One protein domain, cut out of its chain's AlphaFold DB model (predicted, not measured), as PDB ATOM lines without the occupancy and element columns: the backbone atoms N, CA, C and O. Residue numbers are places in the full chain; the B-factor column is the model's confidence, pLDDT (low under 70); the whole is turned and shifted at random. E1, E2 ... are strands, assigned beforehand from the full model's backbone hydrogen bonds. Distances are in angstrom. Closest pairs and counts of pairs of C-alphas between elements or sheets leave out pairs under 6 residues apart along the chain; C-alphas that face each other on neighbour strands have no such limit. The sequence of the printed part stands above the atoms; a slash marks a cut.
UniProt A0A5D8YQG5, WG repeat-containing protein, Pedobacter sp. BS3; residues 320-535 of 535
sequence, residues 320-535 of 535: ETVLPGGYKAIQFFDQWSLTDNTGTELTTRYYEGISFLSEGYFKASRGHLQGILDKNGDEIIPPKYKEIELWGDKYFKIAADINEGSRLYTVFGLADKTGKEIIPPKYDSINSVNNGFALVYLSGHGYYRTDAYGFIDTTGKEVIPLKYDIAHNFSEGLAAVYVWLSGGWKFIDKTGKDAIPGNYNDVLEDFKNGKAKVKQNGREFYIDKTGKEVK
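Overview. This is residues 320 to 535 of the 535 residues of the protein "WG repeat-containing protein" of Pedobacter sp. BS3 (UniProt A0A5D8YQG5). Six small antiparallel sheets follow one another in chain order along the longest axis, each a meander, every strand the antiparallel neighbour of the one before. Five form a stack of sheets, face to face in turn: E1 E2 E3, E4 E5 E6 E7 and E8 E9 E10 E11 near one end, E15 E16 E17 and E18 E19 E20 at the other, with E12 E13 E14 between these groups. The printed part has 216 residues, with no named helix and 20 named strands: class all strand. It is loose, with a radius of gyration of the C-alphas of 21.9 A, and elongated, with spans of 66 by 43 by 27 A.

Arrangement. Start at residues 353 to 358 (E4), 361 to 366 (E5), 369 to 374 (E6) and 379 to 385 (E7), a strongly twisted sheet; N 364 of E5 and O 371 of E6 are 3.0 A apart, within hydrogen-bond range. It is face to face with residues 387 to 391 (E8), 395 to 404 (E9), 407 to 416 (E10) and 421 to 427 (E11), their best planes 14 degrees apart. The closest C-alphas of E6 and E8 are those of Gln 370 and Glu 387, 5.8 A apart. In the hairpin of E9 and E10, N 400 and O 411 are 2.9 A apart. The first sheet is also face to face with residues 320 to 322 (E1), 328 to 332 (E2) and 335 to 339 (E3); the closest C-alphas of E3 and E4 are those of Trp 336 and Gly 353, 5.4 A apart. Next look at residues 437 to 442 (E12), 452 to 457 (E13) and 462 to 468 (E14); the closest C-alphas of E11 and E12 are those of Tyr 427 and Leu 442, 5.1 A apart. Then come residues 479 to 483 (E15), 488 to 492 (E16) and 498 to 504 (E17), face to face with residues 506 to 512 (E18), 515 to 520 (E19) and 523 to 528 (E20), best planes 7 degrees apart. The closest C-alphas of E14 and E15 are those of Tyr 468 and Val 483, 5.6 A apart.

Along the chain. Find C-alpha 320 at (154.001, 138.193, 255.503), where E1 begins. E10 runs 29.1 A from C-alpha 407 at (176.305, 140.073, 223.004); E9 spans 27.4 A. E20 ends at C-alpha 528, (196.811, 105.381, 241.705).

Size, cuts and confidence. The C-alphas farthest apart, those of Thr 342 and Asn 521, are 68.3 A apart. The printed part has no cut; the link E3 to E4 is long, with 13 residues. Mean pLDDT of the printed part is 89.9; residues 332 to 335, 348 to 350 and 445 to 449 are under 70.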
ATOM      1  N   GLU A 320     152.876 138.452 254.612       81.19
ATOM      2  CA  GLU A 320     154.001 138.193 255.503       81.19
ATOM      3  C   GLU A 320     154.679 136.882 255.108       81.19
ATOM      4  O   GLU A 320     154.029 135.850 254.937       81.19
ATOM      5  N   THR A 321     156.004 136.915 254.988       85.88
ATOM      6  CA  THR A 321     156.838 135.719 254.860       85.88
ATOM      7  C   THR A 321     157.756 135.628 256.068       85.88
ATOM      8  O   THR A 321     158.612 136.490 256.271       85.88
ATOM      9  N   VAL A 322     157.596 134.573 256.866       89.62
ATOM     10  CA  VAL A 322     158.486 134.290 257.996       89.62
ATOM     11  C   VAL A 322     159.833 133.809 257.463       89.62
ATOM     12  O   VAL A 322     159.902 132.883 256.654       89.62
ATOM     13  N   LEU A 323     160.906 134.437 257.930       90.56
ATOM     14  CA  LEU A 323     162.284 134.114 257.593       90.56
ATOM     15  C   LEU A 323     162.985 133.466 258.805       90.56
ATOM     16  O   LEU A 323     162.595 133.691 259.955       90.56
ATOM     17  N   PRO A 324     164.037 132.655 258.586       90.94
ATOM     18  CA  PRO A 324     164.831 132.090 259.676       90.94
ATOM     19  C   PRO A 324     165.362 133.159 260.642       90.94
ATOM     20  O   PRO A 324     165.675 134.274 260.236       90.94
ATOM     21  N   GLY A 325     165.485 132.805 261.926       86.06
ATOM     22  CA  GLY A 325     165.968 133.715 262.976       86.06
ATOM     23  C   GLY A 325     164.900 134.636 263.577       86.06
ATOM     24  O   GLY A 325     165.239 135.520 264.354       86.06
ATOM     25  N   GLY A 326     163.621 134.430 263.244       87.19
ATOM     26  CA  GLY A 326     162.507 135.237 263.757       87.19
ATOM     27  C   GLY A 326     162.238 136.510 262.956       87.19
ATOM     28  O   GLY A 326     161.370 137.285 263.337       87.19
ATOM     29  N   TYR A 327     162.948 136.711 261.849       91.88
ATOM     30  CA  TYR A 327     162.725 137.821 260.930       91.88
ATOM     31  C   TYR A 327     161.482 137.593 260.079       91.88
ATOM     32  O   TYR A 327     161.068 136.453 259.848       91.88
ATOM     33  N   LYS A 328     160.906 138.672 259.558       89.38
ATOM     34  CA  LYS A 328     159.790 138.598 258.610       89.38
ATOM     35  C   LYS A 328     160.011 139.578 257.471       89.38
ATOM     36  O   LYS A 328     160.403 140.719 257.703       89.38
ATOM     37  N   ALA A 329     159.725 139.141 256.251       86.81
ATOM     38  CA  ALA A 329     159.546 140.037 255.120       86.81
ATOM     39  C   ALA A 329     158.058 140.382 255.022       86.81
ATOM     40  O   ALA A 329     157.228 139.486 254.854       86.81
ATOM     41  N   ILE A 330     157.726 141.662 255.161       78.75
ATOM     42  CA  ILE A 330     156.349 142.156 255.122       78.75
ATOM     43  C   ILE A 330     156.164 142.963 253.845       78.75
ATOM     44  O   ILE A 330     156.933 143.883 253.563       78.75
ATOM     45  N   GLN A 331     155.145 142.609 253.071       71.19
ATOM     46  CA  GLN A 331     154.784 143.295 251.846       71.19
ATOM     47  C   GLN A 331     153.649 144.286 252.104       71.19
ATOM     48  O   GLN A 331     152.521 143.899 252.421       71.19
ATOM     49  N   PHE A 332     153.931 145.566 251.891       56.12
ATOM     50  CA  PHE A 332     152.929 146.619 251.813       56.12
ATOM     51  C   PHE A 332     152.758 147.020 250.343       56.12
ATOM     52  O   PHE A 332     153.646 147.621 249.738       56.12
ATOM     53  N   PHE A 333     151.606 146.680 249.760       61.59
ATOM     54  CA  PHE A 333     151.347 146.795 248.317       61.59
ATOM     55  C   PHE A 333     152.355 145.988 247.480       61.59
ATOM     56  O   PHE A 333     152.356 144.766 247.560       61.59
ATOM     57  N   ASP A 334     153.215 146.658 246.709       62.78
ATOM     58  CA  ASP A 334     154.226 146.034 245.843       62.78
ATOM     59  C   ASP A 334     155.643 146.137 246.442       62.78
ATOM     60  O   ASP A 334     156.628 145.845 245.767       62.78
ATOM     61  N   GLN A 335     155.761 146.578 247.700       65.31
ATOM     62  CA  GLN A 335     157.041 146.829 248.353       65.31
ATOM     63  C   GLN A 335     157.223 145.961 249.591       65.31
ATOM     64  O   GLN A 335     156.325 145.832 250.418       65.31
ATOM     65  N   TRP A 336     158.412 145.392 249.714       78.81
ATOM     66  CA  TRP A 336     158.834 144.531 250.801       78.81
ATOM     67  C   TRP A 336     159.753 145.285 251.753       78.81
ATOM     68  O   TRP A 336     160.652 146.014 251.324       78.81
ATOM     69  N   SER A 337     159.526 145.054 253.039       79.88
ATOM     70  CA  SER A 337     160.309 145.562 254.157       79.88
ATOM     71  C   SER A 337     160.737 144.403 255.055       79.88
ATOM     72  O   SER A 337     160.024 143.399 255.171       79.88
ATOM     73  N   LEU A 338     161.927 144.508 255.648       87.94
ATOM     74  CA  LEU A 338     162.422 143.535 256.620       87.94
ATOM     75  C   LEU A 338     162.029 143.997 258.018       87.94
ATOM     76  O   LEU A 338     162.268 145.144 258.387       87.94
ATOM     77  N   THR A 339     161.488 143.083 258.813       83.94
ATOM     78  CA  THR A 339     161.157 143.330 260.217       83.94
ATOM     79  C   THR A 339     161.791 142.284 261.123       83.94
ATOM     80  O   THR A 339     162.076 141.157 260.693       83.94
ATOM     81  N   ASP A 340     162.031 142.663 262.375       86.50
ATOM     82  CA  ASP A 340     162.445 141.730 263.420       86.50
ATOM     83  C   ASP A 340     161.266 140.880 263.946       86.50
ATOM     84  O   ASP A 340     160.132 140.950 263.466       86.50
ATOM     85  N   ASN A 341     161.525 140.070 264.974       81.88
ATOM     86  CA  ASN A 341     160.518 139.210 265.600       81.88
ATOM     87  C   ASN A 341     159.442 139.967 266.397       81.88
ATOM     88  O   ASN A 341     158.411 139.379 266.727       81.88
ATOM     89  N   THR A 342     159.667 141.245 266.703       79.25
ATOM     90  CA  THR A 342     158.695 142.131 267.358       79.25
ATOM     91  C   THR A 342     157.789 142.839 266.351       79.25
ATOM     92  O   THR A 342     156.773 143.409 266.744       79.25
ATOM     93  N   GLY A 343     158.124 142.764 265.057       70.94
ATOM     94  CA  GLY A 343     157.463 143.507 263.989       70.94
ATOM     95  C   GLY A 343     158.030 144.912 263.787       70.94
ATOM     96  O   GLY A 343     157.423 145.706 263.072       70.94
ATOM     97  N   THR A 344     159.176 145.234 264.395       78.62
ATOM     98  CA  THR A 344     159.863 146.507 264.162       78.62
ATOM     99  C   THR A 344     160.493 146.489 262.775       78.62
ATOM    100  O   THR A 344     161.235 145.566 262.437       78.62
ATOM    101  N   GLU A 345     160.197 147.509 261.970       79.06
ATOM    102  CA  GLU A 345     160.790 147.702 260.647       79.06
ATOM    103  C   GLU A 345     162.277 148.051 260.748       79.06
ATOM    104  O   GLU A 345     162.672 148.976 261.455       79.06
ATOM    105  N   LEU A 346     163.096 147.276 260.036       83.06
ATOM    106  CA  LEU A 346     164.554 147.372 260.024       83.06
ATOM    107  C   LEU A 346     165.069 148.109 258.781       83.06
ATOM    108  O   LEU A 346     166.098 148.775 258.820       83.06
ATOM    109  N   THR A 347     164.362 148.008 257.656       75.88
ATOM    110  CA  THR A 347     164.779 148.641 256.399       75.88
ATOM    111  C   THR A 347     164.326 150.093 256.304       75.88
ATOM    112  O   THR A 347     163.180 150.419 256.578       75.88
ATOM    113  N   THR A 348     165.208 150.972 255.821       64.56
ATOM    114  CA  THR A 348     164.898 152.396 255.555       64.56
ATOM    115  C   THR A 348     164.542 152.680 254.094       64.56
ATOM    116  O   THR A 348     164.251 153.816 253.716       64.56
ATOM    117  N   ARG A 349     164.601 151.652 253.244       64.06
ATOM    118  CA  ARG A 349     164.332 151.726 251.810       64.06
ATOM    119  C   ARG A 349     163.351 150.635 251.410       64.06
ATOM    120  O   ARG A 349     163.288 149.587 252.039       64.06
ATOM    121  N   TYR A 350     162.668 150.868 250.297       65.88
ATOM    122  CA  TYR A 350     161.738 149.906 249.722       65.88
ATOM    123  C   TYR A 350     162.427 148.958 248.730       65.88
ATOM    124  O   TYR A 350     163.340 149.358 247.988       65.88
ATOM    125  N   TYR A 351     161.964 147.708 248.710       82.00
ATOM    126  CA  TYR A 351     162.429 146.637 247.825       82.00
ATOM    127  C   TYR A 351     161.245 145.963 247.137       82.00
ATOM    128  O   TYR A 351     160.138 145.974 247.652       82.00
ATOM    129  N   GLU A 352     161.469 145.353 245.983       81.44
ATOM    130  CA  GLU A 352     160.447 144.569 245.271       81.44
ATOM    131  C   GLU A 352     160.391 143.113 245.754       81.44
ATOM    132  O   GLU A 352     159.481 142.368 245.403       81.44
ATOM    133  N   GLY A 353     161.352 142.708 246.584       86.62
ATOM    134  CA  GLY A 353     161.404 141.393 247.202       86.62
ATOM    135  C   GLY A 353     162.494 141.327 248.260       86.62
ATOM    136  O   GLY A 353     163.563 141.917 248.100       86.62
ATOM    137  N   ILE A 354     162.224 140.598 249.342       93.50
ATOM    138  CA  ILE A 354     163.212 140.255 250.366       93.50
ATOM    139  C   ILE A 354     163.126 138.754 250.620       93.50
ATOM    140  O   ILE A 354     162.042 138.203 250.791       93.50
ATOM    141  N   SER A 355     164.270 138.076 250.622       94.62
ATOM    142  CA  SER A 355     164.345 136.633 250.858       94.62
ATOM    143  C   SER A 355     165.560 136.268 251.698       94.62
ATOM    144  O   SER A 355     166.558 136.986 251.738       94.62
ATOM    145  N   PHE A 356     165.483 135.136 252.387       95.25
ATOM    146  CA  PHE A 356     166.596 134.628 253.179       95.25
ATOM    147  C   PHE A 356     167.772 134.194 252.290       95.25
ATOM    148  O   PHE A 356     167.567 133.563 251.250       95.25
ATOM    149  N   LEU A 357     169.001 134.511 252.714       95.06
ATOM    150  CA  LEU A 357     170.234 134.017 252.093       95.06
ATOM    151  C   LEU A 357     170.982 133.064 253.031       95.06
ATOM    152  O   LEU A 357     171.216 131.908 252.692       95.06
ATOM    153  N   SER A 358     171.344 133.562 254.210       93.62
ATOM    154  CA  SER A 358     172.013 132.836 255.298       93.62
ATOM    155  C   SER A 358     171.686 133.509 256.618       93.62
ATOM    156  O   SER A 358     171.146 134.611 256.637       93.62
ATOM    157  N   GLU A 359     172.070 132.886 257.728       90.88
ATOM    158  CA  GLU A 359     171.966 133.495 259.049       90.88
ATOM    159  C   GLU A 359     172.526 134.930 259.058       90.88
ATOM    160  O   GLU A 359     173.691 135.165 258.733       90.88
ATOM    161  N   GLY A 360     171.655 135.892 259.375       92.06
ATOM    162  CA  GLY A 360     171.981 137.317 259.438       92.06
ATOM    163  C   GLY A 360     172.144 138.043 258.097       92.06
ATOM    164  O   GLY A 360     172.543 139.204 258.118       92.06
ATOM    165  N   TYR A 361     171.845 137.404 256.960       96.00
ATOM    166  CA  TYR A 361     171.907 138.030 255.636       96.00
ATOM    167  C   TYR A 361     170.661 137.730 254.798       96.00
ATOM    168  O   TYR A 361     170.244 136.575 254.657       96.00
ATOM    169  N   PHE A 362     170.124 138.765 254.159       96.62
ATOM    170  CA  PHE A 362     168.915 138.686 253.342       96.62
ATOM    171  C   PHE A 362     169.181 139.233 251.945       96.62
ATOM    172  O   PHE A 362     169.811 140.276 251.794       96.62
ATOM    173  N   LYS A 363     168.688 138.550 250.913       97.38
ATOM    174  CA  LYS A 363     168.658 139.106 249.558       97.38
ATOM    175  C   LYS A 363     167.539 140.127 249.471       97.38
ATOM    176  O   LYS A 363     166.418 139.823 249.871       97.38
ATOM    177  N   ALA A 364     167.829 141.274 248.878       94.75
ATOM    178  CA  ALA A 364     166.839 142.304 248.597       94.75
ATOM    179  C   ALA A 364     166.892 142.693 247.119       94.75
ATOM    180  O   ALA A 364     167.983 142.879 246.577       94.75
ATOM    181  N   SER A 365     165.741 142.792 246.452       91.38
ATOM    182  CA  SER A 365     165.668 143.055 245.011       91.38
ATOM    183  C   SER A 365     165.068 144.417 244.671       91.38
ATOM    184  O   SER A 365     164.183 144.923 245.360       91.38
ATOM    185  N   ARG A 366     165.551 145.010 243.576       84.88
ATOM    186  CA  ARG A 366     164.931 146.144 242.875       84.88
ATOM    187  C   ARG A 366     165.034 145.883 241.376       84.88
ATOM    188  O   ARG A 366     166.139 145.759 240.844       84.88
ATOM    189  N   GLY A 367     163.900 145.756 240.701       86.06
ATOM    190  CA  GLY A 367     163.831 145.177 239.370       86.06
ATOM    191  C   GLY A 367     164.453 143.779 239.338       86.06
ATOM    192  O   GLY A 367     164.235 142.941 240.210       86.06
ATOM    193  N   HIS A 368     165.294 143.546 238.333       86.25
ATOM    194  CA  HIS A 368     166.028 142.292 238.151       86.25
ATOM    195  C   HIS A 368     167.357 142.235 238.928       86.25
ATOM    196  O   HIS A 368     168.109 141.276 238.762       86.25
ATOM    197  N   LEU A 369     167.677 143.260 239.728       93.81
ATOM    198  CA  LEU A 369     168.927 143.345 240.477       93.81
ATOM    199  C   LEU A 369     168.713 142.989 241.947       93.81
ATOM    200  O   LEU A 369     167.692 143.311 242.551       93.81
ATOM    201  N   GLN A 370     169.724 142.356 242.521       96.38
ATOM    202  CA  GLN A 370     169.820 141.866 243.880       96.38
ATOM    203  C   GLN A 370     170.935 142.592 244.634       96.38
ATOM    204  O   GLN A 370     171.958 143.006 244.073       96.38
ATOM    205  N   GLY A 371     170.694 142.749 245.927       97.00
ATOM    206  CA  GLY A 371     171.609 143.234 246.945       97.00
ATOM    207  C   GLY A 371     171.521 142.354 248.190       97.00
ATOM    208  O   GLY A 371     170.769 141.376 248.223       97.00
ATOM    209  N   ILE A 372     172.287 142.708 249.215       97.69
ATOM    210  CA  ILE A 372     172.319 142.038 250.509       97.69
ATOM    211  C   ILE A 372     172.036 143.049 251.610       97.69
ATOM    212  O   ILE A 372     172.703 144.081 251.696       97.69
ATOM    213  N   LEU A 373     171.097 142.684 252.473       96.38
ATOM    214  CA  LEU A 373     170.849 143.317 253.758       96.38
ATOM    215  C   LEU A 373     171.491 142.492 254.867       96.38
ATOM    216  O   LEU A 373     171.506 141.257 254.794       96.38
ATOM    217  N   ASP A 374     171.989 143.166 255.894       95.31
ATOM    218  CA  ASP A 374     172.345 142.513 257.145       95.31
ATOM    219  C   ASP A 374     171.117 142.296 258.048       95.31
ATOM    220  O   ASP A 374     169.969 142.606 257.716       95.31
ATOM    221  N   LYS A 375     171.384 141.759 259.234       93.56
ATOM    222  CA  LYS A 375     170.403 141.491 260.285       93.56
ATOM    223  C   LYS A 375     169.738 142.734 260.893       93.56
ATOM    224  O   LYS A 375     168.767 142.573 261.626       93.56
ATOM    225  N   ASN A 376     170.277 143.925 260.640       92.62
ATOM    226  CA  ASN A 376     169.734 145.208 261.082       92.62
ATOM    227  C   ASN A 376     168.961 145.908 259.955       92.62
ATOM    228  O   ASN A 376     168.443 146.995 260.179       92.62
ATOM    229  N   GLY A 377     168.878 145.305 258.762       88.38
ATOM    230  CA  GLY A 377     168.267 145.919 257.583       88.38
ATOM    231  C   GLY A 377     169.193 146.877 256.825       88.38
ATOM    232  O   GLY A 377     168.734 147.527 255.884       88.38
ATOM    233  N   ASP A 378     170.478 146.946 257.186       92.44
ATOM    234  CA  ASP A 378     171.463 147.794 256.520       92.44
ATOM    235  C   ASP A 378     171.908 147.171 255.188       92.44
ATOM    236  O   ASP A 378     172.194 145.974 255.100       92.44
ATOM    237  N   GLU A 379     172.006 147.986 254.131       93.94
ATOM    238  CA  GLU A 379     172.513 147.547 252.825       93.94
ATOM    239  C   GLU A 379     174.029 147.293 252.893       93.94
ATOM    240  O   GLU A 379     174.834 148.218 252.786       93.94
ATOM    241  N   ILE A 380     174.425 146.022 253.005       96.00
ATOM    242  CA  ILE A 380     175.819 145.580 252.839       96.00
ATOM    243  C   ILE A 380     176.213 145.650 251.365       96.00
ATOM    244  O   ILE A 380     177.288 146.127 251.009       96.00
ATOM    245  N   ILE A 381     175.321 145.175 250.493       96.31
ATOM    246  CA  ILE A 381     175.446 145.309 249.044       96.31
ATOM    247  C   ILE A 381     174.139 145.923 248.539       96.31
ATOM    248  O   ILE A 381     173.101 145.272 248.647       96.31
ATOM    249  N   PRO A 382     174.129 147.141 247.976       93.75
ATOM    250  CA  PRO A 382     172.910 147.683 247.384       93.75
ATOM    251  C   PRO A 382     172.488 146.841 246.166       93.75
ATOM    252  O   PRO A 382     173.356 146.234 245.534       93.75
ATOM    253  N   PRO A 383     171.192 146.813 245.787       92.94
ATOM    254  CA  PRO A 383     170.738 146.136 244.573       92.94
ATOM    255  C   PRO A 383     171.507 146.596 243.327       92.94
ATOM    256  O   PRO A 383     171.276 147.685 242.804       92.94
ATOM    257  N   LYS A 384     172.468 145.773 242.896       94.62
ATOM    258  CA  LYS A 384     173.478 146.108 241.875       94.62
ATOM    259  C   LYS A 384     173.809 144.920 240.976       94.62
ATOM    260  O   LYS A 384     174.151 145.115 239.813       94.62
ATOM    261  N   TYR A 385     173.738 143.704 241.507       96.94
ATOM    262  CA  TYR A 385     174.123 142.486 240.799       96.94
ATOM    263  C   TYR A 385     172.888 141.752 240.317       96.94
ATOM    264  O   TYR A 385     171.851 141.810 240.958       96.94
ATOM    265  N   LYS A 386     172.982 141.038 239.204       95.88
ATOM    266  CA  LYS A 386     171.870 140.232 238.685       95.88
ATOM    267  C   LYS A 386     171.500 139.102 239.642       95.88
ATOM    268  O   LYS A 386     170.331 138.786 239.837       95.88
ATOM    269  N   GLU A 387     172.521 138.512 240.245       96.50
ATOM    270  CA  GLU A 387     172.382 137.396 241.162       96.50
ATOM    271  C   GLU A 387     173.465 137.471 242.230       96.50
ATOM    272  O   GLU A 387     174.607 137.854 241.950       96.50
ATOM    273  N   ILE A 388     173.092 137.120 243.459       97.50
ATOM    274  CA  ILE A 388     174.031 136.974 244.562       97.50
ATOM    275  C   ILE A 388     173.755 135.665 245.300       97.50
ATOM    276  O   ILE A 388     172.639 135.415 245.758       97.50
ATOM    277  N   GLU A 389     174.794 134.847 245.452       95.94
ATOM    278  CA  GLU A 389     174.746 133.576 246.172       95.94
ATOM    279  C   GLU A 389     175.864 133.475 247.214       95.94
ATOM    280  O   GLU A 389     176.841 134.228 247.194       95.94
ATOM    281  N   LEU A 390     175.728 132.545 248.158       94.31
ATOM    282  CA  LEU A 390     176.798 132.252 249.107       94.31
ATOM    283  C   LEU A 390     177.896 131.449 248.434       94.31
ATOM    284  O   LEU A 390     177.634 130.477 247.729       94.31
ATOM    285  N   TRP A 391     179.138 131.822 248.720       94.00
ATOM    286  CA  TRP A 391     180.304 131.094 248.257       94.00
ATOM    287  C   TRP A 391     181.167 130.692 249.446       94.00
ATOM    288  O   TRP A 391     181.974 131.468 249.973       94.00
ATOM    289  N   GLY A 392     180.923 129.464 249.910       86.94
ATOM    290  CA  GLY A 392     181.366 129.019 251.227       86.94
ATOM    291  C   GLY A 392     180.798 129.906 252.341       86.94
ATOM    292  O   GLY A 392     179.791 130.591 252.166       86.94
ATOM    293  N   ASP A 393     181.483 129.935 253.481       85.50
ATOM    294  CA  ASP A 393     180.989 130.660 254.663       85.50
ATOM    295  C   ASP A 393     181.380 132.147 254.664       85.50
ATOM    296  O   ASP A 393     180.814 132.961 255.395       85.50
ATOM    297  N   LYS A 394     182.376 132.522 253.852       87.94
ATOM    298  CA  LYS A 394     183.072 133.813 253.966       87.94
ATOM    299  C   LYS A 394     182.705 134.844 252.909       87.94
ATOM    300  O   LYS A 394     182.874 136.031 253.173       87.94
ATOM    301  N   TYR A 395     182.213 134.432 251.746       94.62
ATOM    302  CA  TYR A 395     182.012 135.350 250.626       94.62
ATOM    303  C   TYR A 395     180.631 135.202 250.010       94.62
ATOM    304  O   TYR A 395     179.912 134.224 250.221       94.62
ATOM    305  N   PHE A 396     180.291 136.209 249.227       96.12
ATOM    306  CA  PHE A 396     179.183 136.201 248.301       96.12
ATOM    307  C   PHE A 396     179.743 136.102 246.890       96.12
ATOM    308  O   PHE A 396     180.630 136.875 246.523       96.12
ATOM    309  N   LYS A 397     179.234 135.171 246.090       97.25
ATOM    310  CA  LYS A 397     179.473 135.192 244.652       97.25
ATOM    311  C   LYS A 397     178.450 136.120 244.022       97.25
ATOM    312  O   LYS A 397     177.253 135.991 244.260       97.25
ATOM    313  N   ILE A 398     178.957 137.069 243.253       97.94
ATOM    314  CA  ILE A 398     178.193 138.163 242.659       97.94
ATOM    315  C   ILE A 398     178.213 138.016 241.140       97.94
ATOM    316  O   ILE A 398     179.280 137.813 240.560       97.94
ATOM    317  N   ALA A 399     177.052 138.112 240.499       97.75
ATOM    318  CA  ALA A 399     176.913 138.016 239.050       97.75
ATOM    319  C   ALA A 399     176.559 139.378 238.444       97.75
ATOM    320  O   ALA A 399     175.652 140.069 238.914       97.75
ATOM    321  N   ALA A 400     177.245 139.764 237.375       95.50
ATOM    322  CA  ALA A 400     176.963 140.980 236.626       95.50
ATOM    323  C   ALA A 400     176.909 140.679 235.134       95.50
ATOM    324  O   ALA A 400     177.653 139.837 234.636       95.50
ATOM    325  N   ASP A 401     176.052 141.405 234.424       91.88
ATOM    326  CA  ASP A 401     176.025 141.342 232.972       91.88
ATOM    327  C   ASP A 401     177.018 142.355 232.383       91.88
ATOM    328  O   ASP A 401     177.051 143.524 232.777       91.88
ATOM    329  N   ILE A 402     177.829 141.901 231.431       88.56
ATOM    330  CA  ILE A 402     178.757 142.719 230.652       88.56
ATOM    331  C   ILE A 402     178.380 142.661 229.173       88.56
ATOM    332  O   ILE A 402     177.965 141.625 228.653       88.56
ATOM    333  N   ASN A 403     178.529 143.794 228.489       87.25
ATOM    334  CA  ASN A 403     178.305 143.892 227.053       87.25
ATOM    335  C   ASN A 403     179.632 143.762 226.314       87.25
ATOM    336  O   ASN A 403     180.567 144.517 226.584       87.25
ATOM    337  N   GLU A 404     179.681 142.881 225.321       79.88
ATOM    338  CA  GLU A 404     180.768 142.851 224.351       79.88
ATOM    339  C   GLU A 404     180.200 142.758 222.930       79.88
ATOM    340  O   GLU A 404     179.599 141.763 222.511       79.88
ATOM    341  N   GLY A 405     180.356 143.855 222.184       82.25
ATOM    342  CA  GLY A 405     179.672 144.046 220.909       82.25
ATOM    343  C   GLY A 405     178.154 144.044 221.099       82.25
ATOM    344  O   GLY A 405     177.620 144.818 221.887       82.25
ATOM    345  N   SER A 406     177.461 143.168 220.371       81.75
ATOM    346  CA  SER A 406     176.005 142.982 220.472       81.75
ATOM    347  C   SER A 406     175.601 141.830 221.401       81.75
ATOM    348  O   SER A 406     174.428 141.464 221.428       81.75
ATOM    349  N   ARG A 407     176.555 141.211 222.110       83.69
ATOM    350  CA  ARG A 407     176.305 140.073 223.004       83.69
ATOM    351  C   ARG A 407     176.383 140.501 224.466       83.69
ATOM    352  O   ARG A 407     177.250 141.287 224.845       83.69
ATOM    353  N   LEU A 408     175.472 139.946 225.259       84.88
ATOM    354  CA  LEU A 408     175.405 140.090 226.708       84.88
ATOM    355  C   LEU A 408     175.958 138.814 227.346       84.88
ATOM    356  O   LEU A 408     175.492 137.722 227.018       84.88
ATOM    357  N   TYR A 409     176.916 138.954 228.255       88.06
ATOM    358  CA  TYR A 409     177.509 137.843 228.997       88.06
ATOM    359  C   TYR A 409     177.304 138.052 230.489       88.06
ATOM    360  O   TYR A 409     177.468 139.167 230.976       88.06
ATOM    361  N   THR A 410     176.977 136.992 231.221       92.81
ATOM    362  CA  THR A 410     176.958 137.028 232.685       92.81
ATOM    363  C   THR A 410     178.314 136.563 233.198       92.81
ATOM    364  O   THR A 410     178.726 135.439 232.928       92.81
ATOM    365  N   VAL A 411     178.991 137.427 233.948       95.44
ATOM    366  CA  VAL A 411     180.269 137.132 234.598       95.44
ATOM    367  C   VAL A 411     180.130 137.182 236.111       95.44
ATOM    368  O   VAL A 411     179.284 137.881 236.668       95.44
ATOM    369  N   PHE A 412     181.004 136.450 236.785       97.12
ATOM    370  CA  PHE A 412     180.999 136.229 238.215       97.12
ATOM    371  C   PHE A 412     182.252 136.803 238.872       97.12
ATOM    372  O   PHE A 412     183.354 136.820 238.306       97.12
ATOM    373  N   GLY A 413     182.056 137.283 240.093       96.81
ATOM    374  CA  GLY A 413     183.076 137.780 241.006       96.81
ATOM    375  C   GLY A 413     182.784 137.326 242.434       96.81
ATOM    376  O   GLY A 413     181.844 136.569 242.678       96.81
ATOM    377  N   LEU A 414     183.581 137.811 243.382       97.44
ATOM    378  CA  LEU A 414     183.429 137.545 244.810       97.44
ATOM    379  C   LEU A 414     183.432 138.861 245.583       97.44
ATOM    380  O   LEU A 414     184.307 139.701 245.369       97.44
ATOM    381  N   ALA A 415     182.506 139.004 246.521       97.12
ATOM    382  CA  ALA A 415     182.494 140.060 247.522       97.12
ATOM    383  C   ALA A 415     182.595 139.459 248.928       97.12
ATOM    384  O   ALA A 415     182.112 138.354 249.179       97.12
ATOM    385  N   ASP A 416     183.237 140.164 249.852       94.94
ATOM    386  CA  ASP A 416     183.252 139.769 251.260       94.94
ATOM    387  C   ASP A 416     181.947 140.149 251.983       94.94
ATOM    388  O   ASP A 416     181.058 140.801 251.429       94.94
ATOM    389  N   LYS A 417     181.823 139.736 253.251       93.31
ATOM    390  CA  LYS A 417     180.658 140.047 254.096       93.31
ATOM    391  C   LYS A 417     180.500 141.533 254.446       93.31
ATOM    392  O   LYS A 417     179.485 141.893 255.028       93.31
ATOM    393  N   THR A 418     181.468 142.382 254.098       94.31
ATOM    394  CA  THR A 418     181.358 143.848 254.210       94.31
ATOM    395  C   THR A 418     180.838 144.490 252.922       94.31
ATOM    396  O   THR A 418     180.650 145.700 252.874       94.31
ATOM    397  N   GLY A 419     180.613 143.688 251.875       93.44
ATOM    398  CA  GLY A 419     180.179 144.145 250.557       93.44
ATOM    399  C   GLY A 419     181.323 144.581 249.645       93.44
ATOM    400  O   GLY A 419     181.087 145.012 248.516       93.44
ATOM    401  N   LYS A 420     182.578 144.450 250.089       95.19
ATOM    402  CA  LYS A 420     183.742 144.805 249.281       95.19
ATOM    403  C   LYS A 420     184.004 143.724 248.238       95.19
ATOM    404  O   LYS A 420     184.190 142.557 248.573       95.19
ATOM    405  N   GLU A 421     184.102 144.131 246.974       95.56
ATOM    406  CA  GLU A 421     184.535 143.255 245.882       95.56
ATOM    407  C   GLU A 421     185.992 142.804 246.112       95.56
ATOM    408  O   GLU A 421     186.926 143.608 246.097       95.56
ATOM    409  N   ILE A 422     186.184 141.504 246.332       95.31
ATOM    410  CA  ILE A 422     187.495 140.844 246.407       95.31
ATOM    411  C   ILE A 422     187.960 140.469 245.002       95.31
ATOM    412  O   ILE A 422     189.110 140.703 244.629       95.31
ATOM    413  N   ILE A 423     187.036 139.926 244.208       95.38
ATOM    414  CA  ILE A 423     187.206 139.707 242.778       95.38
ATOM    415  C   ILE A 423     186.063 140.449 242.082       95.38
ATOM    416  O   ILE A 423     184.913 140.038 242.245       95.38
ATOM    417  N   PRO A 424     186.332 141.507 241.300       95.19
ATOM    418  CA  PRO A 424     185.284 142.128 240.497       95.19
ATOM    419  C   PRO A 424     184.743 141.111 239.475       95.19
ATOM    420  O   PRO A 424     185.522 140.268 239.014       95.19
ATOM    421  N   PRO A 425     183.451 141.169 239.097       95.38
ATOM    422  CA  PRO A 425     182.881 140.251 238.116       95.38
ATOM    423  C   PRO A 425     183.694 140.221 236.820       95.38
ATOM    424  O   PRO A 425     183.824 141.235 236.136       95.38
ATOM    425  N   LYS A 426     184.298 139.067 236.520       92.50
ATOM    426  CA  LYS A 426     185.191 138.910 235.359       92.50
ATOM    427  C   LYS A 426     185.298 137.487 234.822       92.50
ATOM    428  O   LYS A 426     185.716 137.334 233.685       92.50
ATOM    429  N   TYR A 427     185.014 136.472 235.638       94.19
ATOM    430  CA  TYR A 427     185.091 135.069 235.229       94.19
ATOM    431  C   TYR A 427     183.737 134.614 234.698       94.19
ATOM    432  O   TYR A 427     182.713 134.993 235.251       94.19
ATOM    433  N   ASP A 428     183.711 133.757 233.690       93.50
ATOM    434  CA  ASP A 428     182.466 133.154 233.204       93.50
ATOM    435  C   ASP A 428     181.911 132.118 234.178       93.50
ATOM    436  O   ASP A 428     180.706 131.892 234.236       93.50
ATOM    437  N   SER A 429     182.773 131.507 234.994       94.69
ATOM    438  CA  SER A 429     182.329 130.732 236.146       94.69
ATOM    439  C   SER A 429     183.354 130.737 237.279       94.69
ATOM    440  O   SER A 429     184.566 130.826 237.074       94.69
ATOM    441  N   ILE A 430     182.830 130.645 238.501       96.25
ATOM    442  CA  ILE A 430     183.583 130.372 239.726       96.25
ATOM    443  C   ILE A 430     182.864 129.208 240.407       96.25
ATOM    444  O   ILE A 430     181.717 129.358 240.843       96.25
ATOM    445  N   ASN A 431     183.518 128.050 240.466       95.19
ATOM    446  CA  ASN A 431     182.966 126.850 241.091       95.19
ATOM    447  C   ASN A 431     183.061 126.912 242.622       95.19
ATOM    448  O   ASN A 431     183.735 127.768 243.198       95.19
ATOM    449  N   SER A 432     182.403 125.972 243.303       92.50
ATOM    450  CA  SER A 432     182.567 125.772 244.743       92.50
ATOM    451  C   SER A 432     183.993 125.343 245.098       92.50
ATOM    452  O   SER A 432     184.696 124.698 244.313       92.50
ATOM    453  N   VAL A 433     184.404 125.666 246.322       91.69
ATOM    454  CA  VAL A 433     185.713 125.289 246.857       91.69
ATOM    455  C   VAL A 433     185.784 123.775 247.070       91.69
ATOM    456  O   VAL A 433     185.027 123.217 247.856       91.69
ATOM    457  N   ASN A 434     186.756 123.128 246.433       88.44
ATOM    458  CA  ASN A 434     187.114 121.729 246.626       88.44
ATOM    459  C   ASN A 434     188.597 121.626 247.005       88.44
ATOM    460  O   ASN A 434     189.466 122.204 246.354       88.44
ATOM    461  N   ASN A 435     188.913 120.908 248.089       87.44
ATOM    462  CA  ASN A 435     190.289 120.738 248.589       87.44
ATOM    463  C   ASN A 435     191.075 122.053 248.829       87.44
ATOM    464  O   ASN A 435     192.312 122.044 248.823       87.44
ATOM    465  N   GLY A 436     190.361 123.157 249.083       89.19
ATOM    466  CA  GLY A 436     190.917 124.491 249.341       89.19
ATOM    467  C   GLY A 436     190.992 125.421 248.123       89.19
ATOM    468  O   GLY A 436     191.411 126.566 248.284       89.19
ATOM    469  N   PHE A 437     190.564 124.965 246.942       93.06
ATOM    470  CA  PHE A 437     190.617 125.741 245.700       93.06
ATOM    471  C   PHE A 437     189.284 125.719 244.970       93.06
ATOM    472  O   PHE A 437     188.540 124.746 245.050       93.06
ATOM    473  N   ALA A 438     189.007 126.766 244.209       95.75
ATOM    474  CA  ALA A 438     187.900 126.793 243.273       95.75
ATOM    475  C   ALA A 438     188.421 126.889 241.849       95.75
ATOM    476  O   ALA A 438     189.312 127.687 241.552       95.75
ATOM    477  N   LEU A 439     187.832 126.073 240.979       96.62
ATOM    478  CA  LEU A 439     188.034 126.180 239.549       96.62
ATOM    479  C   LEU A 439     187.387 127.474 239.048       96.62
ATOM    480  O   LEU A 439     186.236 127.770 239.384       96.62
ATOM    481  N   VAL A 440     188.132 128.224 238.244       96.81
ATOM    482  CA  VAL A 440     187.633 129.403 237.541       96.81
ATOM    483  C   VAL A 440     187.793 129.220 236.046       96.81
ATOM    484  O   VAL A 440     188.779 128.648 235.575       96.81
ATOM    485  N   TYR A 441     186.812 129.728 235.316       94.50
ATOM    486  CA  TYR A 441     186.755 129.672 233.869       94.50
ATOM    487  C   TYR A 441     186.669 131.085 233.311       94.50
ATOM    488  O   TYR A 441     185.900 131.915 233.802       94.50
ATOM    489  N   LEU A 442     187.472 131.354 232.291       90.56
ATOM    490  CA  LEU A 442     187.370 132.552 231.482       90.56
ATOM    491  C   LEU A 442     187.320 132.120 230.025       90.56
ATOM    492  O   LEU A 442     188.317 131.656 229.472       90.56
ATOM    493  N   SER A 443     186.157 132.279 229.425       82.81
ATOM    494  CA  SER A 443     185.983 132.132 227.997       82.81
ATOM    495  C   SER A 443     186.582 133.317 227.265       82.81
ATOM    496  O   SER A 443     186.627 134.462 227.736       82.81
ATOM    497  N   GLY A 444     187.110 133.020 226.092       73.12
ATOM    498  CA  GLY A 444     187.717 134.026 225.263       73.12
ATOM    499  C   GLY A 444     186.686 134.832 224.493       73.12
ATOM    500  O   GLY A 444     186.521 134.632 223.295       73.12
ATOM    501  N   HIS A 445     186.014 135.778 225.145       61.50
ATOM    502  CA  HIS A 445     185.107 136.675 224.433       61.50
ATOM    503  C   HIS A 445     185.901 137.535 223.421       61.50
ATOM    504  O   HIS A 445     186.874 138.214 223.775       61.50
ATOM    505  N   GLY A 446     185.574 137.378 222.129       54.75
ATOM    506  CA  GLY A 446     186.198 138.067 220.990       54.75
ATOM    507  C   GLY A 446     186.874 137.143 219.959       54.75
ATOM    508  O   GLY A 446     186.972 135.937 220.132       54.75
ATOM    509  N   TYR A 447     187.369 137.705 218.847       41.03
ATOM    510  CA  TYR A 447     187.900 136.936 217.696       41.03
ATOM    511  C   TYR A 447     189.237 136.200 217.970       41.03
ATOM    512  O   TYR A 447     189.699 135.440 217.125       41.03
ATOM    513  N   TYR A 448     189.885 136.438 219.123       45.09
ATOM    514  CA  TYR A 448     191.257 135.979 219.410       45.09
ATOM    515  C   TYR A 448     191.529 135.603 220.878       45.09
ATOM    516  O   TYR A 448     192.651 135.791 221.354       45.09
ATOM    517  N   ARG A 449     190.551 135.106 221.639       56.88
ATOM    518  CA  ARG A 449     190.821 134.637 223.008       56.88
ATOM    519  C   ARG A 449     190.417 133.174 223.142       56.88
ATOM    520  O   ARG A 449     189.374 132.770 222.652       56.88
ATOM    521  N   THR A 450     191.298 132.380 223.734       71.25
ATOM    522  CA  THR A 450     191.073 130.963 224.012       71.25
ATOM    523  C   THR A 450     190.411 130.831 225.369       71.25
ATOM    524  O   THR A 450     190.808 131.509 226.318       71.25
ATOM    525  N   ASP A 451     189.432 129.944 225.441       84.50
ATOM    526  CA  ASP A 451     188.862 129.461 226.688       84.50
ATOM    527  C   ASP A 451     189.978 128.950 227.599       84.50
ATOM    528  O   ASP A 451     190.870 128.220 227.164       84.50
ATOM    529  N   ALA A 452     189.977 129.400 228.850       91.38
ATOM    530  CA  ALA A 452     191.036 129.080 229.785       91.38
ATOM    531  C   ALA A 452     190.483 128.789 231.176       91.38
ATOM    532  O   ALA A 452     189.632 129.502 231.712       91.38
ATOM    533  N   TYR A 453     191.040 127.748 231.777       95.38
ATOM    534  CA  TYR A 453     190.750 127.293 233.124       95.38
ATOM    535  C   TYR A 453     191.957 127.522 234.031       95.38
ATOM    536  O   TYR A 453     193.119 127.391 233.619       95.38
ATOM    537  N   GLY A 454     191.671 127.855 235.286       96.31
ATOM    538  CA  GLY A 454     192.649 128.093 236.344       96.31
ATOM    539  C   GLY A 454     192.022 127.886 237.718       96.31
ATOM    540  O   GLY A 454     190.871 127.467 237.827       96.31
ATOM    541  N   PHE A 455     192.768 128.177 238.782       97.44
ATOM    542  CA  PHE A 455     192.295 127.962 240.148       97.44
ATOM    543  C   PHE A 455     192.608 129.148 241.055       97.44
ATOM    544  O   PHE A 455     193.734 129.655 241.082       97.44
ATOM    545  N   ILE A 456     191.614 129.537 241.849       95.75
ATOM    546  CA  ILE A 456     191.749 130.503 242.941       95.75
ATOM    547  C   ILE A 456     191.700 129.780 244.290       95.75
ATOM    548  O   ILE A 456     191.084 128.720 244.413       95.75
ATOM    549  N   ASP A 457     192.339 130.340 245.312       92.69
ATOM    550  CA  ASP A 457     192.165 129.883 246.690       92.69
ATOM    551  C   ASP A 457     190.886 130.445 247.327       92.69
ATOM    552  O   ASP A 457     190.157 131.259 246.756       92.69
ATOM    553  N   THR A 458     190.631 130.027 248.567       89.81
ATOM    554  CA  THR A 458     189.512 130.529 249.382       89.81
ATOM    555  C   THR A 458     189.557 132.028 249.676       89.81
ATOM    556  O   THR A 458     188.578 132.549 250.181       89.81
ATOM    557  N   THR A 459     190.653 132.740 249.413       90.06
ATOM    558  CA  THR A 459     190.730 134.205 249.558       90.06
ATOM    559  C   THR A 459     190.417 134.941 248.260       90.06
ATOM    560  O   THR A 459     190.402 136.167 248.236       90.06
ATOM    561  N   GLY A 460     190.167 134.202 247.178       88.12
ATOM    562  CA  GLY A 460     189.984 134.751 245.843       88.12
ATOM    563  C   GLY A 460     191.296 135.057 245.116       88.12
ATOM    564  O   GLY A 460     191.283 135.651 244.037       88.12
ATOM    565  N   LYS A 461     192.441 134.655 245.676       91.94
ATOM    566  CA  LYS A 461     193.738 134.834 245.031       91.94
ATOM    567  C   LYS A 461     193.953 133.730 244.004       91.94
ATOM    568  O   LYS A 461     193.776 132.555 244.303       91.94
ATOM    569  N   GLU A 462     194.391 134.104 242.808       93.44
ATOM    570  CA  GLU A 462     194.826 133.144 241.793       93.44
ATOM    571  C   GLU A 462     196.054 132.363 242.284       93.44
ATOM    572  O   GLU A 462     197.080 132.952 242.639       93.44
ATOM    573  N   VAL A 463     195.933 131.036 242.322       95.12
ATOM    574  CA  VAL A 463     197.016 130.116 242.705       95.12
ATOM    575  C   VAL A 463     197.562 129.391 241.488       95.12
ATOM    576  O   VAL A 463     198.771 129.206 241.371       95.12
ATOM    577  N   ILE A 464     196.680 129.015 240.562       95.56
ATOM    578  CA  ILE A 464     197.054 128.391 239.299       95.56
ATOM    579  C   ILE A 464     196.496 129.261 238.166       95.56
ATOM    580  O   ILE A 464     195.275 129.417 238.089       95.56
ATOM    581  N   PRO A 465     197.357 129.820 237.294       93.50
ATOM    582  CA  PRO A 465     196.927 130.716 236.224       93.50
ATOM    583  C   PRO A 465     195.933 130.080 235.254       93.50
ATOM    584  O   PRO A 465     195.963 128.868 235.030       93.50
ATOM    585  N   LEU A 466     195.122 130.927 234.620       92.44
ATOM    586  CA  LEU A 466     194.273 130.582 233.478       92.44
ATOM    587  C   LEU A 466     195.135 130.140 232.280       92.44
ATOM    588  O   LEU A 466     195.586 130.976 231.496       92.44
ATOM    589  N   LYS A 467     195.418 128.841 232.155       91.00
ATOM    590  CA  LYS A 467     196.302 128.308 231.096       91.00
ATOM    591  C   LYS A 467     195.910 126.934 230.555       91.00
ATOM    592  O   LYS A 467     196.590 126.438 229.662       91.00
ATOM    593  N   TYR A 468     194.904 126.294 231.143       92.50
ATOM    594  CA  TYR A 468     194.444 124.971 230.722       92.50
ATOM    595  C   TYR A 468     193.224 125.113 229.827       92.50
ATOM    596  O   TYR A 468     192.375 125.955 230.099       92.50
ATOM    597  N   ASP A 469     193.123 124.278 228.797       91.19
ATOM    598  CA  ASP A 469     191.989 124.308 227.872       91.19
ATOM    599  C   ASP A 469     190.728 123.728 228.524       91.19
ATOM    600  O   ASP A 469     189.626 124.191 228.260       91.19
ATOM    601  N   ILE A 470     190.890 122.724 229.397       93.00
ATOM    602  CA  ILE A 470     189.830 122.149 230.240       93.00
ATOM    603  C   ILE A 470     190.444 121.773 231.590       93.00
ATOM    604  O   ILE A 470     191.605 121.359 231.661       93.00
ATOM    605  N   ALA A 471     189.680 121.893 232.671       95.88
ATOM    606  CA  ALA A 471     190.082 121.386 233.976       95.88
ATOM    607  C   ALA A 471     188.884 120.874 234.780       95.88
ATOM    608  O   ALA A 471     187.777 121.401 234.680       95.88
ATOM    609  N   HIS A 472     189.127 119.860 235.605       96.50
ATOM    610  CA  HIS A 472     188.196 119.392 236.627       96.50
ATOM    611  C   HIS A 472     188.489 120.063 237.976       96.50
ATOM    612  O   HIS A 472     189.522 120.709 238.172       96.50
ATOM    613  N   ASN A 473     187.576 119.910 238.938       96.19
ATOM    614  CA  ASN A 473     187.821 120.358 240.308       96.19
ATOM    615  C   ASN A 473     188.933 119.517 240.963       96.19
ATOM    616  O   ASN A 473     189.174 118.370 240.595       96.19
ATOM    617  N   PHE A 474     189.585 120.063 241.993       96.00
ATOM    618  CA  PHE A 474     190.513 119.269 242.794       96.00
ATOM    619  C   PHE A 474     189.782 118.159 243.552       96.00
ATOM    620  O   PHE A 474     188.906 118.446 244.370       96.00
ATOM    621  N   SER A 475     190.242 116.919 243.400       96.25
ATOM    622  CA  SER A 475     189.824 115.768 244.196       96.25
ATOM    623  C   SER A 475     191.024 115.064 244.829       96.25
ATOM    624  O   SER A 475     192.055 114.840 244.202       96.25
ATOM    625  N   GLU A 476     190.916 114.781 246.126       95.31
ATOM    626  CA  GLU A 476     191.976 114.214 246.970       95.31
ATOM    627  C   GLU A 476     193.390 114.815 246.791       95.31
ATOM    628  O   GLU A 476     194.403 114.119 246.950       95.31
ATOM    629  N   GLY A 477     193.455 116.113 246.480       94.81
ATOM    630  CA  GLY A 477     194.695 116.872 246.304       94.81
ATOM    631  C   GLY A 477     195.249 116.941 244.878       94.81
ATOM    632  O   GLY A 477     196.271 117.600 244.697       94.81
ATOM    633  N   LEU A 478     194.583 116.336 243.890       96.88
ATOM    634  CA  LEU A 478     194.949 116.387 242.471       96.88
ATOM    635  C   LEU A 478     193.796 116.941 241.626       96.88
ATOM    636  O   LEU A 478     192.637 116.778 241.994       96.88
ATOM    637  N   ALA A 479     194.099 117.573 240.497       97.50
ATOM    638  CA  ALA A 479     193.094 117.984 239.513       97.50
ATOM    639  C   ALA A 479     193.475 117.468 238.126       97.50
ATOM    640  O   ALA A 479     194.638 117.578 237.731       97.50
ATOM    641  N   ALA A 480     192.505 116.918 237.397       97.31
ATOM    642  CA  ALA A 480     192.674 116.581 235.992       97.31
ATOM    643  C   ALA A 480     192.617 117.858 235.145       97.31
ATOM    644  O   ALA A 480     191.722 118.687 235.313       97.31
ATOM    645  N   VAL A 481     193.577 118.025 234.241       96.75
ATOM    646  CA  VAL A 481     193.656 119.168 233.330       96.75
ATOM    647  C   VAL A 481     194.009 118.702 231.929       96.75
ATOM    648  O   VAL A 481     194.835 117.806 231.752       96.75
ATOM    649  N   TYR A 482     193.406 119.334 230.934       94.31
ATOM    650  CA  TYR A 482     193.656 119.087 229.525       94.31
ATOM    651  C   TYR A 482     194.460 120.243 228.932       94.31
ATOM    652  O   TYR A 482     194.170 121.415 229.192       94.31
ATOM    653  N   VAL A 483     195.474 119.905 228.136       88.31
ATOM    654  CA  VAL A 483     196.213 120.874 227.321       88.31
ATOM    655  C   VAL A 483     196.266 120.356 225.887       88.31
ATOM    656  O   VAL A 483     196.903 119.341 225.602       88.31
ATOM    657  N   TRP A 484     195.620 121.065 224.968       85.00
ATOM    658  CA  TRP A 484     195.483 120.662 223.571       85.00
ATOM    659  C   TRP A 484     196.847 120.546 222.883       85.00
ATOM    660  O   TRP A 484     197.119 119.560 222.202       85.00
ATOM    661  N   LEU A 485     197.758 121.489 223.157       79.75
ATOM    662  CA  LEU A 485     199.129 121.469 222.629       79.75
ATOM    663  C   LEU A 485     199.981 120.304 223.158       79.75
ATOM    664  O   LEU A 485     200.934 119.912 222.488       79.75
ATOM    665  N   SER A 486     199.673 119.754 224.340       76.75
ATOM    666  CA  SER A 486     200.371 118.566 224.856       76.75
ATOM    667  C   SER A 486     199.689 117.256 224.468       76.75
ATOM    668  O   SER A 486     200.285 116.199 224.659       76.75
ATOM    669  N   GLY A 487     198.484 117.312 223.890       80.06
ATOM    670  CA  GLY A 487     197.802 116.171 223.287       80.06
ATOM    671  C   GLY A 487     197.063 115.251 224.260       80.06
ATOM    672  O   GLY A 487     196.797 114.105 223.900       80.06
ATOM    673  N   GLY A 488     196.728 115.702 225.476       90.50
ATOM    674  CA  GLY A 488     196.005 114.853 226.422       90.50
ATOM    675  C   GLY A 488     195.725 115.463 227.791       90.50
ATOM    676  O   GLY A 488     196.148 116.573 228.121       90.50
ATOM    677  N   TRP A 489     194.993 114.687 228.584       96.06
ATOM    678  CA  TRP A 489     194.717 114.937 229.990       96.06
ATOM    679  C   TRP A 489     195.872 114.493 230.871       96.06
ATOM    680  O   TRP A 489     196.362 113.381 230.704       96.06
ATOM    681  N   LYS A 490     196.202 115.299 231.875       95.75
ATOM    682  CA  LYS A 490     197.188 115.016 232.925       95.75
ATOM    683  C   LYS A 490     196.644 115.404 234.298       95.75
ATOM    684  O   LYS A 490     195.592 116.032 234.381       95.75
ATOM    685  N   PHE A 491     197.368 115.086 235.370       97.50
ATOM    686  CA  PHE A 491     196.998 115.518 236.722       97.50
ATOM    687  C   PHE A 491     198.027 116.471 237.315       97.50
ATOM    688  O   PHE A 491     199.232 116.206 237.276       97.50
ATOM    689  N   ILE A 492     197.538 117.551 237.918       97.06
ATOM    690  CA  ILE A 492     198.352 118.554 238.604       97.06
ATOM    691  C   ILE A 492     198.144 118.514 240.116       97.06
ATOM    692  O   ILE A 492     197.067 118.161 240.602       97.06
ATOM    693  N   ASP A 493     199.181 118.897 240.856       95.75
ATOM    694  CA  ASP A 493     199.102 119.138 242.292       95.75
ATOM    695  C   ASP A 493     198.521 120.526 242.619       95.75
ATOM    696  O   ASP A 493     198.251 121.356 241.748       95.75
ATOM    697  N   LYS A 494     198.370 120.804 243.918       94.38
ATOM    698  CA  LYS A 494     197.885 122.089 244.454       94.38
ATOM    699  C   LYS A 494     198.766 123.299 244.101       94.38
ATOM    700  O   LYS A 494     198.342 124.431 244.302       94.38
ATOM    701  N   THR A 495     199.988 123.077 243.617       94.06
ATOM    702  CA  THR A 495     200.909 124.126 243.150       94.06
ATOM    703  C   THR A 495     200.812 124.359 241.639       94.06
ATOM    704  O   THR A 495     201.444 125.276 241.118       94.06
ATOM    705  N   GLY A 496     200.027 123.544 240.926       93.81
ATOM    706  CA  GLY A 496     199.901 123.583 239.471       93.81
ATOM    707  C   GLY A 496     201.040 122.883 238.729       93.81
ATOM    708  O   GLY A 496     201.197 123.101 237.523       93.81
ATOM    709  N   LYS A 497     201.851 122.082 239.433       94.62
ATOM    710  CA  LYS A 497     202.882 121.233 238.827       94.62
ATOM    711  C   LYS A 497     202.280 119.897 238.429       94.62
ATOM    712  O   LYS A 497     201.395 119.386 239.107       94.62
ATOM    713  N   ASP A 498     202.794 119.325 237.347       94.44
ATOM    714  CA  ASP A 498     202.367 118.014 236.868       94.44
ATOM    715  C   ASP A 498     202.757 116.945 237.900       94.44
ATOM    716  O   ASP A 498     203.937 116.653 238.095       94.44
ATOM    717  N   ALA A 499     201.756 116.388 238.581       96.25
ATOM    718  CA  ALA A 499     201.921 115.293 239.532       96.25
ATOM    719  C   ALA A 499     201.900 113.941 238.809       96.25
ATOM    720  O   ALA A 499     202.691 113.054 239.117       96.25
ATOM    721  N   ILE A 500     201.014 113.810 237.817       95.44
ATOM    722  CA  ILE A 500     200.955 112.670 236.900       95.44
ATOM    723  C   ILE A 500     200.976 113.254 235.484       95.44
ATOM    724  O   ILE A 500     199.938 113.717 235.008       95.44
ATOM    725  N   PRO A 501     202.133 113.256 234.801       88.75
ATOM    726  CA  PRO A 501     202.312 113.918 233.508       88.75
ATOM    727  C   PRO A 501     201.714 113.137 232.326       88.75
ATOM    728  O   PRO A 501     202.030 113.446 231.181       88.75
ATOM    729  N   GLY A 502     200.918 112.090 232.581       80.00
ATOM    730  CA  GLY A 502     200.330 111.258 231.529       80.00
ATOM    731  C   GLY A 502     199.557 112.100 230.512       80.00
ATOM    732  O   GLY A 502     199.010 113.125 230.880       80.00
ATOM    733  N   ASN A 503     199.532 111.678 229.247       87.88
ATOM    734  CA  ASN A 503     198.720 112.279 228.185       87.88
ATOM    735  C   ASN A 503     197.535 111.352 227.899       87.88
ATOM    736  O   ASN A 503     197.505 110.671 226.872       87.88
ATOM    737  N   TYR A 504     196.610 111.271 228.854       94.00
ATOM    738  CA  TYR A 504     195.435 110.417 228.739       94.00
ATOM    739  C   TYR A 504     194.496 110.942 227.647       94.00
ATOM    740  O   TYR A 504     194.288 112.151 227.527       94.00
ATOM    741  N   ASN A 505     193.901 110.050 226.851       94.12
ATOM    742  CA  ASN A 505     192.858 110.437 225.902       94.12
ATOM    743  C   ASN A 505     191.631 111.007 226.621       94.12
ATOM    744  O   ASN A 505     190.984 111.894 226.075       94.12
ATOM    745  N   ASP A 506     191.320 110.498 227.818       95.12
ATOM    746  CA  ASP A 506     190.215 110.984 228.644       95.12
ATOM    747  C   ASP A 506     190.431 110.711 230.142       95.12
ATOM    748  O   ASP A 506     191.115 109.748 230.512       95.12
ATOM    749  N   VAL A 507     189.791 111.515 230.992       96.75
ATOM    750  CA  VAL A 507     189.644 111.266 232.434       96.75
ATOM    751  C   VAL A 507     188.161 111.072 232.722       96.75
ATOM    752  O   VAL A 507     187.383 112.019 232.732       96.75
ATOM    753  N   LEU A 508     187.780 109.816 232.947       96.44
ATOM    754  CA  LEU A 508     186.386 109.403 233.117       96.44
ATOM    755  C   LEU A 508     185.897 109.612 234.553       96.44
ATOM    756  O   LEU A 508     184.720 109.887 234.767       96.44
ATOM    757  N   GLU A 509     186.791 109.462 235.535       97.00
ATOM    758  CA  GLU A 509     186.505 109.702 236.952       97.00
ATOM    759  C   GLU A 509     187.729 110.320 237.637       97.00
ATOM    760  O   GLU A 509     188.837 109.779 237.546       97.00
ATOM    761  N   ASP A 510     187.522 111.430 238.352       96.81
ATOM    762  CA  ASP A 510     188.549 112.053 239.192       96.81
ATOM    763  C   ASP A 510     188.947 111.152 240.372       96.81
ATOM    764  O   ASP A 510     188.271 110.176 240.707       96.81
ATOM    765  N   PHE A 511     190.045 111.501 241.049       96.69
ATOM    766  CA  PHE A 511     190.540 110.731 242.188       96.69
ATOM    767  C   PHE A 511     189.485 110.559 243.288       96.69
ATOM    768  O   PHE A 511     189.008 111.538 243.857       96.69
ATOM    769  N   LYS A 512     189.170 109.312 243.637       96.06
ATOM    770  CA  LYS A 512     188.307 108.925 244.753       96.06
ATOM    771  C   LYS A 512     188.785 107.598 245.336       96.06
ATOM    772  O   LYS A 512     189.064 106.650 244.608       96.06
ATOM    773  N   ASN A 513     188.875 107.518 246.658       95.25
ATOM    774  CA  ASN A 513     189.462 106.393 247.385       95.25
ATOM    775  C   ASN A 513     190.869 106.025 246.868       95.25
ATOM    776  O   ASN A 513     191.208 104.848 246.736       95.25
ATOM    777  N   GLY A 514     191.683 107.034 246.537       96.31
ATOM    778  CA  GLY A 514     193.050 106.853 246.042       96.31
ATOM    779  C   GLY A 514     193.193 106.426 244.577       96.31
ATOM    780  O   GLY A 514     194.324 106.178 244.159       96.31
ATOM    781  N   LYS A 515     192.101 106.353 243.800       97.44
ATOM    782  CA  LYS A 515     192.114 105.927 242.390       97.44
ATOM    783  C   LYS A 515     191.376 106.905 241.479       97.44
ATOM    784  O   LYS A 515     190.373 107.465 241.900       97.44
ATOM    785  N   ALA A 516     191.828 107.055 240.239       97.75
ATOM    786  CA  ALA A 516     191.117 107.763 239.168       97.75
ATOM    787  C   ALA A 516     190.900 106.825 237.974       97.75
ATOM    788  O   ALA A 516     191.733 105.945 237.742       97.75
ATOM    789  N   LYS A 517     189.812 106.999 237.216       97.62
ATOM    790  CA  LYS A 517     189.525 106.205 236.010       97.62
ATOM    791  C   LYS A 517     189.908 107.003 234.771       97.62
ATOM    792  O   LYS A 517     189.390 108.093 234.543       97.62
ATOM    793  N   VAL A 518     190.794 106.450 233.950       97.25
ATOM    794  CA  VAL A 518     191.327 107.115 232.752       97.25
ATOM    795  C   VAL A 518     191.154 106.245 231.517       97.25
ATOM    796  O   VAL A 518     191.026 105.022 231.611       97.25
ATOM    797  N   LYS A 519     191.174 106.881 230.345       95.69
ATOM    798  CA  LYS A 519     191.154 106.210 229.048       95.69
ATOM    799  C   LYS A 519     192.434 106.517 228.285       95.69
ATOM    800  O   LYS A 519     192.757 107.680 228.065       95.69
ATOM    801  N   GLN A 520     193.129 105.474 227.837       93.69
ATOM    802  CA  GLN A 520     194.282 105.597 226.944       93.69
ATOM    803  C   GLN A 520     194.249 104.529 225.859       93.69
ATOM    804  O   GLN A 520     194.034 103.354 226.149       93.69
ATOM    805  N   ASN A 521     194.493 104.930 224.609       90.94
ATOM    806  CA  ASN A 521     194.524 104.050 223.437       90.94
ATOM    807  C   ASN A 521     193.270 103.159 223.333       90.94
ATOM    808  O   ASN A 521     193.351 101.976 223.019       90.94
ATOM    809  N   GLY A 522     192.103 103.719 223.667       91.81
ATOM    810  CA  GLY A 522     190.823 103.006 223.651       91.81
ATOM    811  C   GLY A 522     190.550 102.100 224.859       91.81
ATOM    812  O   GLY A 522     189.436 101.596 224.963       91.81
ATOM    813  N   ARG A 523     191.500 101.926 225.789       95.75
ATOM    814  CA  ARG A 523     191.328 101.119 227.007       95.75
ATOM    815  C   ARG A 523     191.048 101.995 228.223       95.75
ATOM    816  O   ARG A 523     191.746 102.981 228.446       95.75
ATOM    817  N   GLU A 524     190.078 101.586 229.031       97.12
ATOM    818  CA  GLU A 524     189.767 102.191 230.328       97.12
ATOM    819  C   GLU A 524     190.428 101.398 231.457       97.12
ATOM    820  O   GLU A 524     190.366 100.169 231.466       97.12
ATOM    821  N   PHE A 525     191.065 102.083 232.403       97.12
ATOM    822  CA  PHE A 525     191.689 101.462 233.574       97.12
ATOM    823  C   PHE A 525     191.812 102.473 234.719       97.12
ATOM    824  O   PHE A 525     191.677 103.682 234.512       97.12
ATOM    825  N   TYR A 526     192.055 101.977 235.933       98.06
ATOM    826  CA  TYR A 526     192.287 102.828 237.097       98.06
ATOM    827  C   TYR A 526     193.771 103.107 237.286       98.06
ATOM    828  O   TYR A 526     194.603 102.232 237.051       98.06
ATOM    829  N   ILE A 527     194.094 104.302 237.771       97.94
ATOM    830  CA  ILE A 527     195.442 104.683 238.202       97.94
ATOM    831  C   ILE A 527     195.447 105.098 239.672       97.94
ATOM    832  O   ILE A 527     194.472 105.670 240.161       97.94
ATOM    833  N   ASP A 528     196.544 104.824 240.376       97.06
ATOM    834  CA  ASP A 528     196.811 105.381 241.705       97.06
ATOM    835  C   ASP A 528     197.387 106.810 241.630       97.06
ATOM    836  O   ASP A 528     197.648 107.348 240.551       97.06
ATOM    837  N   LYS A 529     197.622 107.446 242.788       95.81
ATOM    838  CA  LYS A 529     198.183 108.814 242.872       95.81
ATOM    839  C   LYS A 529     199.625 108.948 242.371       95.81
ATOM    840  O   LYS A 529     200.131 110.064 242.293       95.81
ATOM    841  N   THR A 530     200.292 107.839 242.055       94.75
ATOM    842  CA  THR A 530     201.611 107.821 241.406       94.75
ATOM    843  C   THR A 530     201.505 107.664 239.886       94.75
ATOM    844  O   THR A 530     202.518 107.725 239.195       94.75
ATOM    845  N   GLY A 531     200.290 107.472 239.357       94.62
ATOM    846  CA  GLY A 531     200.021 107.223 237.943       94.62
ATOM    847  C   GLY A 531     200.158 105.757 237.529       94.62
ATOM    848  O   GLY A 531     200.086 105.461 236.336       94.62
ATOM    849  N   LYS A 532     200.360 104.829 238.475       95.44
ATOM    850  CA  LYS A 532     200.459 103.396 238.173       95.44
ATOM    851  C   LYS A 532     199.074 102.793 238.019       95.44
ATOM    852  O   LYS A 532     198.185 103.068 238.818       95.44
ATOM    853  N   GLU A 533     198.917 101.941 237.013       96.00
ATOM    854  CA  GLU A 533     197.687 101.181 236.808       96.00
ATOM    855  C   GLU A 533     197.409 100.264 238.005       96.00
ATOM    856  O   GLU A 533     198.293  99.547 238.482       96.00
ATOM    857  N   VAL A 534     196.166 100.282 238.480       95.12
ATOM    858  CA  VAL A 534     195.681  99.458 239.587       95.12
ATOM    859  C   VAL A 534     194.382  98.760 239.199       95.12
ATOM    860  O   VAL A 534     193.650  99.218 238.325       95.12
ATOM    861  N   LYS A 535     194.117  97.625 239.853       79.62
ATOM    862  CA  LYS A 535     192.887  96.849 239.662       79.62
ATOM    863  C   LYS A 535     191.684  97.487 240.331       79.62
ATOM    864  O   LYS A 535     191.862  98.061 241.435       79.62
TER     865      LYS A 535